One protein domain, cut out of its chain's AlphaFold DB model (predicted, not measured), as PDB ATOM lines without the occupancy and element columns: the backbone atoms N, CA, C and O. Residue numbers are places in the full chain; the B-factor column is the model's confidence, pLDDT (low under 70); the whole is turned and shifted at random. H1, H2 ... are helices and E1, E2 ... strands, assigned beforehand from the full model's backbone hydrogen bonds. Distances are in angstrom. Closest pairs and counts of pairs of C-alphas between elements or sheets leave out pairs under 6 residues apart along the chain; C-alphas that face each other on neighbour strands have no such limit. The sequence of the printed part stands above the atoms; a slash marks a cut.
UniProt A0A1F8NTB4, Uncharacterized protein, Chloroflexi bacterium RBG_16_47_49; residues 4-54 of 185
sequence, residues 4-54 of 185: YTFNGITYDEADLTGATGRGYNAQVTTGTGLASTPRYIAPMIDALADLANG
ATOM      1  N   TYR A   4     -39.754 -35.252  49.047       80.69
ATOM      2  CA  TYR A   4     -39.084 -36.541  49.173       80.69
ATOM      3  C   TYR A   4     -38.138 -36.721  47.993       80.69
ATOM      4  O   TYR A   4     -38.496 -36.372  46.872       80.69
ATOM      5  N   THR A   5     -36.953 -37.275  48.216       81.69
ATOM      6  CA  THR A   5     -35.987 -37.527  47.144       81.69
ATOM      7  C   THR A   5     -35.762 -39.027  47.013       81.69
ATOM      8  O   THR A   5     -35.451 -39.679  48.004       81.69
ATOM      9  N   PHE A   6     -35.914 -39.561  45.802       75.31
ATOM     10  CA  PHE A   6     -35.561 -40.940  45.445       75.31
ATOM     11  C   PHE A   6     -34.612 -40.903  44.250       75.31
ATOM     12  O   PHE A   6     -34.900 -40.214  43.272       75.31
ATOM     13  N   ASN A   7     -33.481 -41.613  44.333       72.75
ATOM     14  CA  ASN A   7     -32.513 -41.758  43.237       72.75
ATOM     15  C   ASN A   7     -32.125 -40.422  42.565       72.75
ATOM     16  O   ASN A   7     -32.052 -40.311  41.344       72.75
ATOM     17  N   GLY A   8     -31.923 -39.372  43.370       76.44
ATOM     18  CA  GLY A   8     -31.556 -38.028  42.897       76.44
ATOM     19  C   GLY A   8     -32.708 -37.183  42.334       76.44
ATOM     20  O   GLY A   8     -32.497 -36.020  41.987       76.44
ATOM     21  N   ILE A   9     -33.935 -37.709  42.282       82.62
ATOM     22  CA  ILE A   9     -35.131 -36.984  41.840       82.62
ATOM     23  C   ILE A   9     -35.923 -36.536  43.062       82.62
ATOM     24  O   ILE A   9     -36.305 -37.347  43.901       82.62
ATOM     25  N   THR A  10     -36.189 -35.233  43.158       88.56
ATOM     26  CA  THR A  10     -37.037 -34.673  44.219       88.56
ATOM     27  C   THR A  10     -38.488 -34.605  43.755       88.56
ATOM     28  O   THR A  10     -38.772 -34.101  42.664       88.56
ATOM     29  N   TYR A  11     -39.380 -35.105  44.601       88.25
ATOM     30  CA  TYR A  11     -40.826 -35.166  44.446       88.25
ATOM     31  C   TYR A  11     -41.499 -34.333  45.536       88.25
ATOM     32  O   TYR A  11     -40.998 -34.235  46.660       88.25
ATOM     33  N   ASP A  12     -42.650 -33.753  45.215       90.88
ATOM     34  CA  ASP A  12     -43.492 -33.022  46.159       90.88
ATOM     35  C   ASP A  12     -44.926 -33.582  46.189       90.88
ATOM     36  O   ASP A  12     -45.307 -34.472  45.428       90.88
ATOM     37  N   GLU A  13     -45.751 -33.062  47.094       87.75
ATOM     38  CA  GLU A  13     -47.162 -33.452  47.204       87.75
ATOM     39  C   GLU A  13     -47.979 -33.143  45.929       87.75
ATOM     40  O   GLU A  13     -48.964 -33.824  45.636       87.75
ATOM     41  N   ALA A  14     -47.573 -32.154  45.127       86.00
ATOM     42  CA  ALA A  14     -48.267 -31.788  43.893       86.00
ATOM     43  C   ALA A  14     -47.998 -32.782  42.748       86.00
ATOM     44  O   ALA A  14     -48.856 -32.944  41.874       86.00
ATOM     45  N   ASP A  15     -46.849 -33.463  42.767       87.19
ATOM     46  CA  ASP A  15     -46.532 -34.573  41.863       87.19
ATOM     47  C   ASP A  15     -47.454 -35.785  42.106       87.19
ATOM     48  O   ASP A  15     -47.823 -36.470  41.154       87.19
ATOM     49  N   LEU A  16     -47.884 -36.017  43.353       80.00
ATOM     50  CA  LEU A  16     -48.751 -37.140  43.751       80.00
ATOM     51  C   LEU A  16     -50.246 -36.834  43.594       80.00
ATOM     52  O   LEU A  16     -51.025 -37.684  43.172       80.00
ATOM     53  N   THR A  17     -50.656 -35.615  43.944       81.12
ATOM     54  CA  THR A  17     -52.071 -35.204  43.958       81.12
ATOM     55  C   THR A  17     -52.570 -34.705  42.603       81.12
ATOM     56  O   THR A  17     -53.766 -34.477  42.429       81.12
ATOM     57  N   GLY A  18     -51.672 -34.494  41.635       75.88
ATOM     58  CA  GLY A  18     -52.017 -33.950  40.321       75.88
ATOM     59  C   GLY A  18     -52.419 -32.472  40.345       75.88
ATOM     60  O   GLY A  18     -52.815 -31.943  39.308       75.88
ATOM     61  N   ALA A  19     -52.268 -31.779  41.481       80.06
ATOM     62  CA  ALA A  19     -52.719 -30.401  41.696       80.06
ATOM     63  C   ALA A  19     -52.163 -29.383  40.680       80.06
ATOM     64  O   ALA A  19     -52.764 -28.340  40.448       80.06
ATOM     65  N   THR A  20     -51.021 -29.685  40.058       82.25
ATOM     66  CA  THR A  20     -50.385 -28.841  39.030       82.25
ATOM     67  C   THR A  20     -50.375 -29.482  37.640       82.25
ATOM     68  O   THR A  20     -49.792 -28.927  36.712       82.25
ATOM     69  N   GLY A  21     -50.925 -30.693  37.483       81.81
ATOM     70  CA  GLY A  21     -50.761 -31.528  36.288       81.81
ATOM     71  C   GLY A  21     -49.322 -32.013  36.041       81.81
ATOM     72  O   GLY A  21     -49.116 -32.888  35.204       81.81
ATOM     73  N   ARG A  22     -48.326 -31.502  36.782       86.12
ATOM     74  CA  ARG A  22     -46.905 -31.866  36.662       86.12
ATOM     75  C   ARG A  22     -46.681 -33.357  36.881       86.12
ATOM     76  O   ARG A  22     -45.948 -33.960  36.110       86.12
ATOM     77  N   GLY A  23     -47.371 -33.946  37.859       86.19
ATOM     78  CA  GLY A  23     -47.332 -35.382  38.126       86.19
ATOM     79  C   GLY A  23     -47.608 -36.237  36.886       86.19
ATOM     80  O   GLY A  23     -46.891 -37.201  36.633       86.19
ATOM     81  N   TYR A  24     -48.629 -35.868  36.101       86.69
ATOM     82  CA  TYR A  24     -49.084 -36.608  34.917       86.69
ATOM     83  C   TYR A  24     -48.321 -36.234  33.641       86.69
ATOM     84  O   TYR A  24     -47.982 -37.104  32.846       86.69
ATOM     85  N   ASN A  25     -48.045 -34.942  33.451       86.75
ATOM     86  CA  ASN A  25     -47.504 -34.411  32.198       86.75
ATOM     87  C   ASN A  25     -45.978 -34.481  32.114       86.75
ATOM     88  O   ASN A  25     -45.430 -34.542  31.015       86.75
ATOM     89  N   ALA A  26     -45.280 -34.416  33.248       89.06
ATOM     90  CA  ALA A  26     -43.833 -34.534  33.265       89.06
ATOM     91  C   ALA A  26     -43.434 -35.994  33.478       89.06
ATOM     92  O   ALA A  26     -44.012 -36.713  34.296       89.06
ATOM     93  N   GLN A  27     -42.416 -36.404  32.732       89.88
ATOM     94  CA  GLN A  27     -41.864 -37.744  32.787       89.88
ATOM     95  C   GLN A  27     -40.444 -37.707  33.344       89.88
ATOM     96  O   GLN A  27     -39.714 -36.731  33.163       89.88
ATOM     97  N   VAL A  28     -40.065 -38.778  34.026       89.06
ATOM     98  CA  VAL A  28     -38.726 -38.998  34.561       89.06
ATOM     99  C   VAL A  28     -38.226 -40.379  34.155       89.06
ATOM    100  O   VAL A  28     -38.982 -41.216  33.662       89.06
ATOM    101  N   THR A  29     -36.932 -40.603  34.325       86.94
ATOM    102  CA  THR A  29     -36.356 -41.946  34.286       86.94
ATOM    103  C   THR A  29     -36.256 -42.421  35.725       86.94
ATOM    104  O   THR A  29     -35.607 -41.759  36.531       86.94
ATOM    105  N   THR A  30     -36.919 -43.525  36.055       82.19
ATOM    106  CA  THR A  30     -36.794 -44.161  37.375       82.19
ATOM    107  C   THR A  30     -35.387 -44.735  37.545       82.19
ATOM    108  O   THR A  30     -34.715 -45.047  36.561       82.19
ATOM    109  N   GLY A  31     -34.943 -44.940  38.782       71.81
ATOM    110  CA  GLY A  31     -33.671 -45.594  39.112       71.81
ATOM    111  C   GLY A  31     -33.542 -47.019  38.563       71.81
ATOM    112  O   GLY A  31     -32.437 -47.522  38.431       71.81
ATOM    113  N   THR A  32     -34.644 -47.645  38.133       68.12
ATOM    114  CA  THR A  32     -34.635 -48.894  37.344       68.12
ATOM    115  C   THR A  32     -34.200 -48.734  35.886       68.12
ATOM    116  O   THR A  32     -34.144 -49.723  35.156       68.12
ATOM    117  N   GLY A  33     -33.958 -47.509  35.418       73.56
ATOM    118  CA  GLY A  33     -33.673 -47.207  34.016       73.56
ATOM    119  C   GLY A  33     -34.905 -47.205  33.105       73.56
ATOM    120  O   GLY A  33     -34.756 -47.087  31.887       73.56
ATOM    121  N   LEU A  34     -36.125 -47.313  33.653       79.06
ATOM    122  CA  LEU A  34     -37.349 -47.205  32.860       79.06
ATOM    123  C   LEU A  34     -37.586 -45.740  32.471       79.06
ATOM    124  O   LEU A  34     -37.983 -44.900  33.283       79.06
ATOM    125  N   ALA A  35     -37.317 -45.442  31.202       82.44
ATOM    126  CA  ALA A  35     -37.489 -44.114  30.637       82.44
ATOM    127  C   ALA A  35     -38.970 -43.711  30.551       82.44
ATOM    128  O   ALA A  35     -39.860 -44.545  30.375       82.44
ATOM    129  N   SER A  36     -39.205 -42.401  30.599       88.50
ATOM    130  CA  SER A  36     -40.499 -41.783  30.297       88.50
ATOM    131  C   SER A  36     -41.648 -42.187  31.242       88.50
ATOM    132  O   SER A  36     -42.807 -42.268  30.833       88.50
ATOM    133  N   THR A  37     -41.364 -42.419  32.525       89.56
ATOM    134  CA  THR A  37     -42.396 -42.705  33.535       89.56
ATOM    135  C   THR A  37     -43.022 -41.413  34.064       89.56
ATOM    136  O   THR A  37     -42.295 -40.477  34.399       89.56
ATOM    137  N   PRO A  38     -44.359 -41.317  34.165       91.06
ATOM    138  CA  PRO A  38     -45.004 -40.172  34.798       91.06
ATOM    139  C   PRO A  38     -44.551 -39.986  36.250       91.06
ATOM    140  O   PRO A  38     -44.445 -40.951  37.015       91.06
ATOM    141  N   ARG A  39     -44.334 -38.735  36.658       90.94
ATOM    142  CA  ARG A  39     -43.829 -38.391  37.998       90.94
ATOM    143  C   ARG A  39     -44.706 -38.885  39.147       90.94
ATOM    144  O   ARG A  39     -44.167 -39.159  40.211       90.94
ATOM    145  N   TYR A  40     -46.019 -39.032  38.952       89.31
ATOM    146  CA  TYR A  40     -46.923 -39.496  40.015       89.31
ATOM    147  C   TYR A  40     -46.698 -40.963  40.424       89.31
ATOM    148  O   TYR A  40     -47.009 -41.329  41.555       89.31
ATOM    149  N   ILE A  41     -46.177 -41.809  39.524       88.62
ATOM    150  CA  ILE A  41     -45.956 -43.246  39.778       88.62
ATOM    151  C   ILE A  41     -44.472 -43.610  39.907       88.62
ATOM    152  O   ILE A  41     -44.142 -44.619  40.528       88.62
ATOM    153  N   ALA A  42     -43.575 -42.768  39.385       89.25
ATOM    154  CA  ALA A  42     -42.128 -42.933  39.489       89.25
ATOM    155  C   ALA A  42     -41.606 -43.220  40.917       89.25
ATOM    156  O   ALA A  42     -40.886 -44.206  41.064       89.25
ATOM    157  N   PRO A  43     -42.004 -42.494  41.988       86.00
ATOM    158  CA  PRO A  43     -41.472 -42.767  43.326       86.00
ATOM    159  C   PRO A  43     -41.902 -44.136  43.873       86.00
ATOM    160  O   PRO A  43     -41.157 -44.760  44.622       86.00
ATOM    161  N   MET A  44     -43.079 -44.646  43.483       85.56
ATOM    162  CA  MET A  44     -43.523 -45.992  43.871       85.56
ATOM    163  C   MET A  44     -42.761 -47.083  43.115       85.56
ATOM    164  O   MET A  44     -42.448 -48.121  43.693       85.56
ATOM    165  N   ILE A  45     -42.462 -46.854  41.833       86.12
ATOM    166  CA  ILE A  45     -41.648 -47.765  41.017       86.12
ATOM    167  C   ILE A  45     -40.220 -47.825  41.565       86.12
ATOM    168  O   ILE A  45     -39.685 -48.918  41.725       86.12
ATOM    169  N   ASP A  46     -39.640 -46.673  41.902       83.25
ATOM    170  CA  ASP A  46     -38.313 -46.571  42.512       83.25
ATOM    171  C   ASP A  46     -38.251 -47.289  43.861       83.25
ATOM    172  O   ASP A  46     -37.385 -48.138  44.065       83.25
ATOM    173  N   ALA A  47     -39.205 -47.021  44.754       78.50
ATOM    174  CA  ALA A  47     -39.257 -47.666  46.064       78.50
ATOM    175  C   ALA A  47     -39.445 -49.191  45.964       78.50
ATOM    176  O   ALA A  47     -38.836 -49.946  46.722       78.50
ATOM    177  N   LEU A  48     -40.277 -49.664  45.028       80.31
ATOM    178  CA  LEU A  48     -40.494 -51.096  44.821       80.31
ATOM    179  C   LEU A  48     -39.256 -51.784  44.235       80.31
ATOM    180  O   LEU A  48     -38.955 -52.921  44.593       80.31
ATOM    181  N   ALA A  49     -38.536 -51.104  43.348       77.31
ATOM    182  CA  ALA A  49     -37.321 -51.624  42.747       77.31
ATOM    183  C   ALA A  49     -36.148 -51.702  43.724       77.31
ATOM    184  O   ALA A  49     -35.449 -52.713  43.748       77.31
ATOM    185  N   ASP A  50     -35.964 -50.679  44.554       73.94
ATOM    186  CA  ASP A  50     -34.945 -50.680  45.605       73.94
ATOM    187  C   ASP A  50     -35.207 -51.810  46.619       73.94
ATOM    188  O   ASP A  50     -34.326 -52.612  46.943       73.94
ATOM    189  N   LEU A  51     -36.479 -51.994  47.002       74.25
ATOM    190  CA  LEU A  51     -36.893 -53.124  47.830       74.25
ATOM    191  C   LEU A  51     -36.608 -54.479  47.155       74.25
ATOM    192  O   LEU A  51     -36.129 -55.402  47.816       74.25
ATOM    193  N   ALA A  52     -36.870 -54.608  45.850       69.75
ATOM    194  CA  ALA A  52     -36.592 -55.826  45.085       69.75
ATOM    195  C   ALA A  52     -35.086 -56.109  44.930       69.75
ATOM    196  O   ALA A  52     -34.680 -57.274  44.895       69.75
ATOM    197  N   ASN A  53     -34.250 -55.068  44.891       69.75
ATOM    198  CA  ASN A  53     -32.795 -55.195  44.837       69.75
ATOM    199  C   ASN A  53     -32.182 -55.616  46.179       69.75
ATOM    200  O   ASN A  53     -31.033 -56.055  46.198       69.75
ATOM    201  N   GLY A  54     -32.931 -55.573  47.287       72.12
ATOM    202  CA  GLY A  54     -32.545 -56.210  48.551       72.12
ATOM    203  C   GLY A  54     -31.200 -55.731  49.103       72.12
ATOM    204  O   GLY A  54     -30.463 -56.531  49.680       72.12
TER     205      GLY A  54
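This is residues 4 to 54 of the 185 residues of an uncharacterized protein of Chloroflexi bacterium RBG_16_47_49 (UniProt A0A1F8NTB4). A small two-strand hairpin, E1 and E2, runs into two short helices, H1 and H2, which make a corner at one end of an elongated domain, while the longest helix, H3, reaches to the other end and begins near the hairpin. The long stretch of residues 26 to 41 folds back on itself as a loop on the way from H2 to H3. The printed part has 51 residues, with three named helices and two named strands in the order E1 E2 H1 H2 H3; the sheet, E1 - E2, is antiparallel and the class is mixed, helices and strands. The whole is compact, with a radius of gyration of the C-alphas of 10.5 A, and spans 34 by 19 by 15 A.

E1, residues 4 to 6, begins at C-alpha 4 (-39.084, -36.541, 49.173) and is 6.8 A long. E2, residues 9 to 12, is 10.2 A long. H1 holds residues 13 to 17, 6.1 A, and H2 residues 22 to 25, 5.2 A. H3, residues 42 to 53, is 16.3 A long and ends at C-alpha 53 (-32.795, -55.195, 44.837).

E1 and E2 form a hairpin, antiparallel at 152 degrees, with N 4 and O 11 within hydrogen-bond range at 2.9 A. H1 and H2 touch only at the corner by their link; their closest C-alphas, of Asp 15 and Gly 23, are 3.9 A apart. Residues 27 to 28 pair antiparallel with 37 to 38. The closest C-alphas of E1 and H3, of Phe 6 and Pro 43, are 6.5 A apart. H1 and H3 are apart. Every O i to N i+4 pair is within hydrogen-bond range in H1 and H3; H2 is too short for one.

The two C-alphas farthest apart, of Thr 20 and Gly 54, are 34.0 A apart. The printed part has no cut. The link from H2 to H3 is long, with 16 residues. Mean pLDDT of the printed part is 82.4, under 70 at residue 32 and residues 52 to 53.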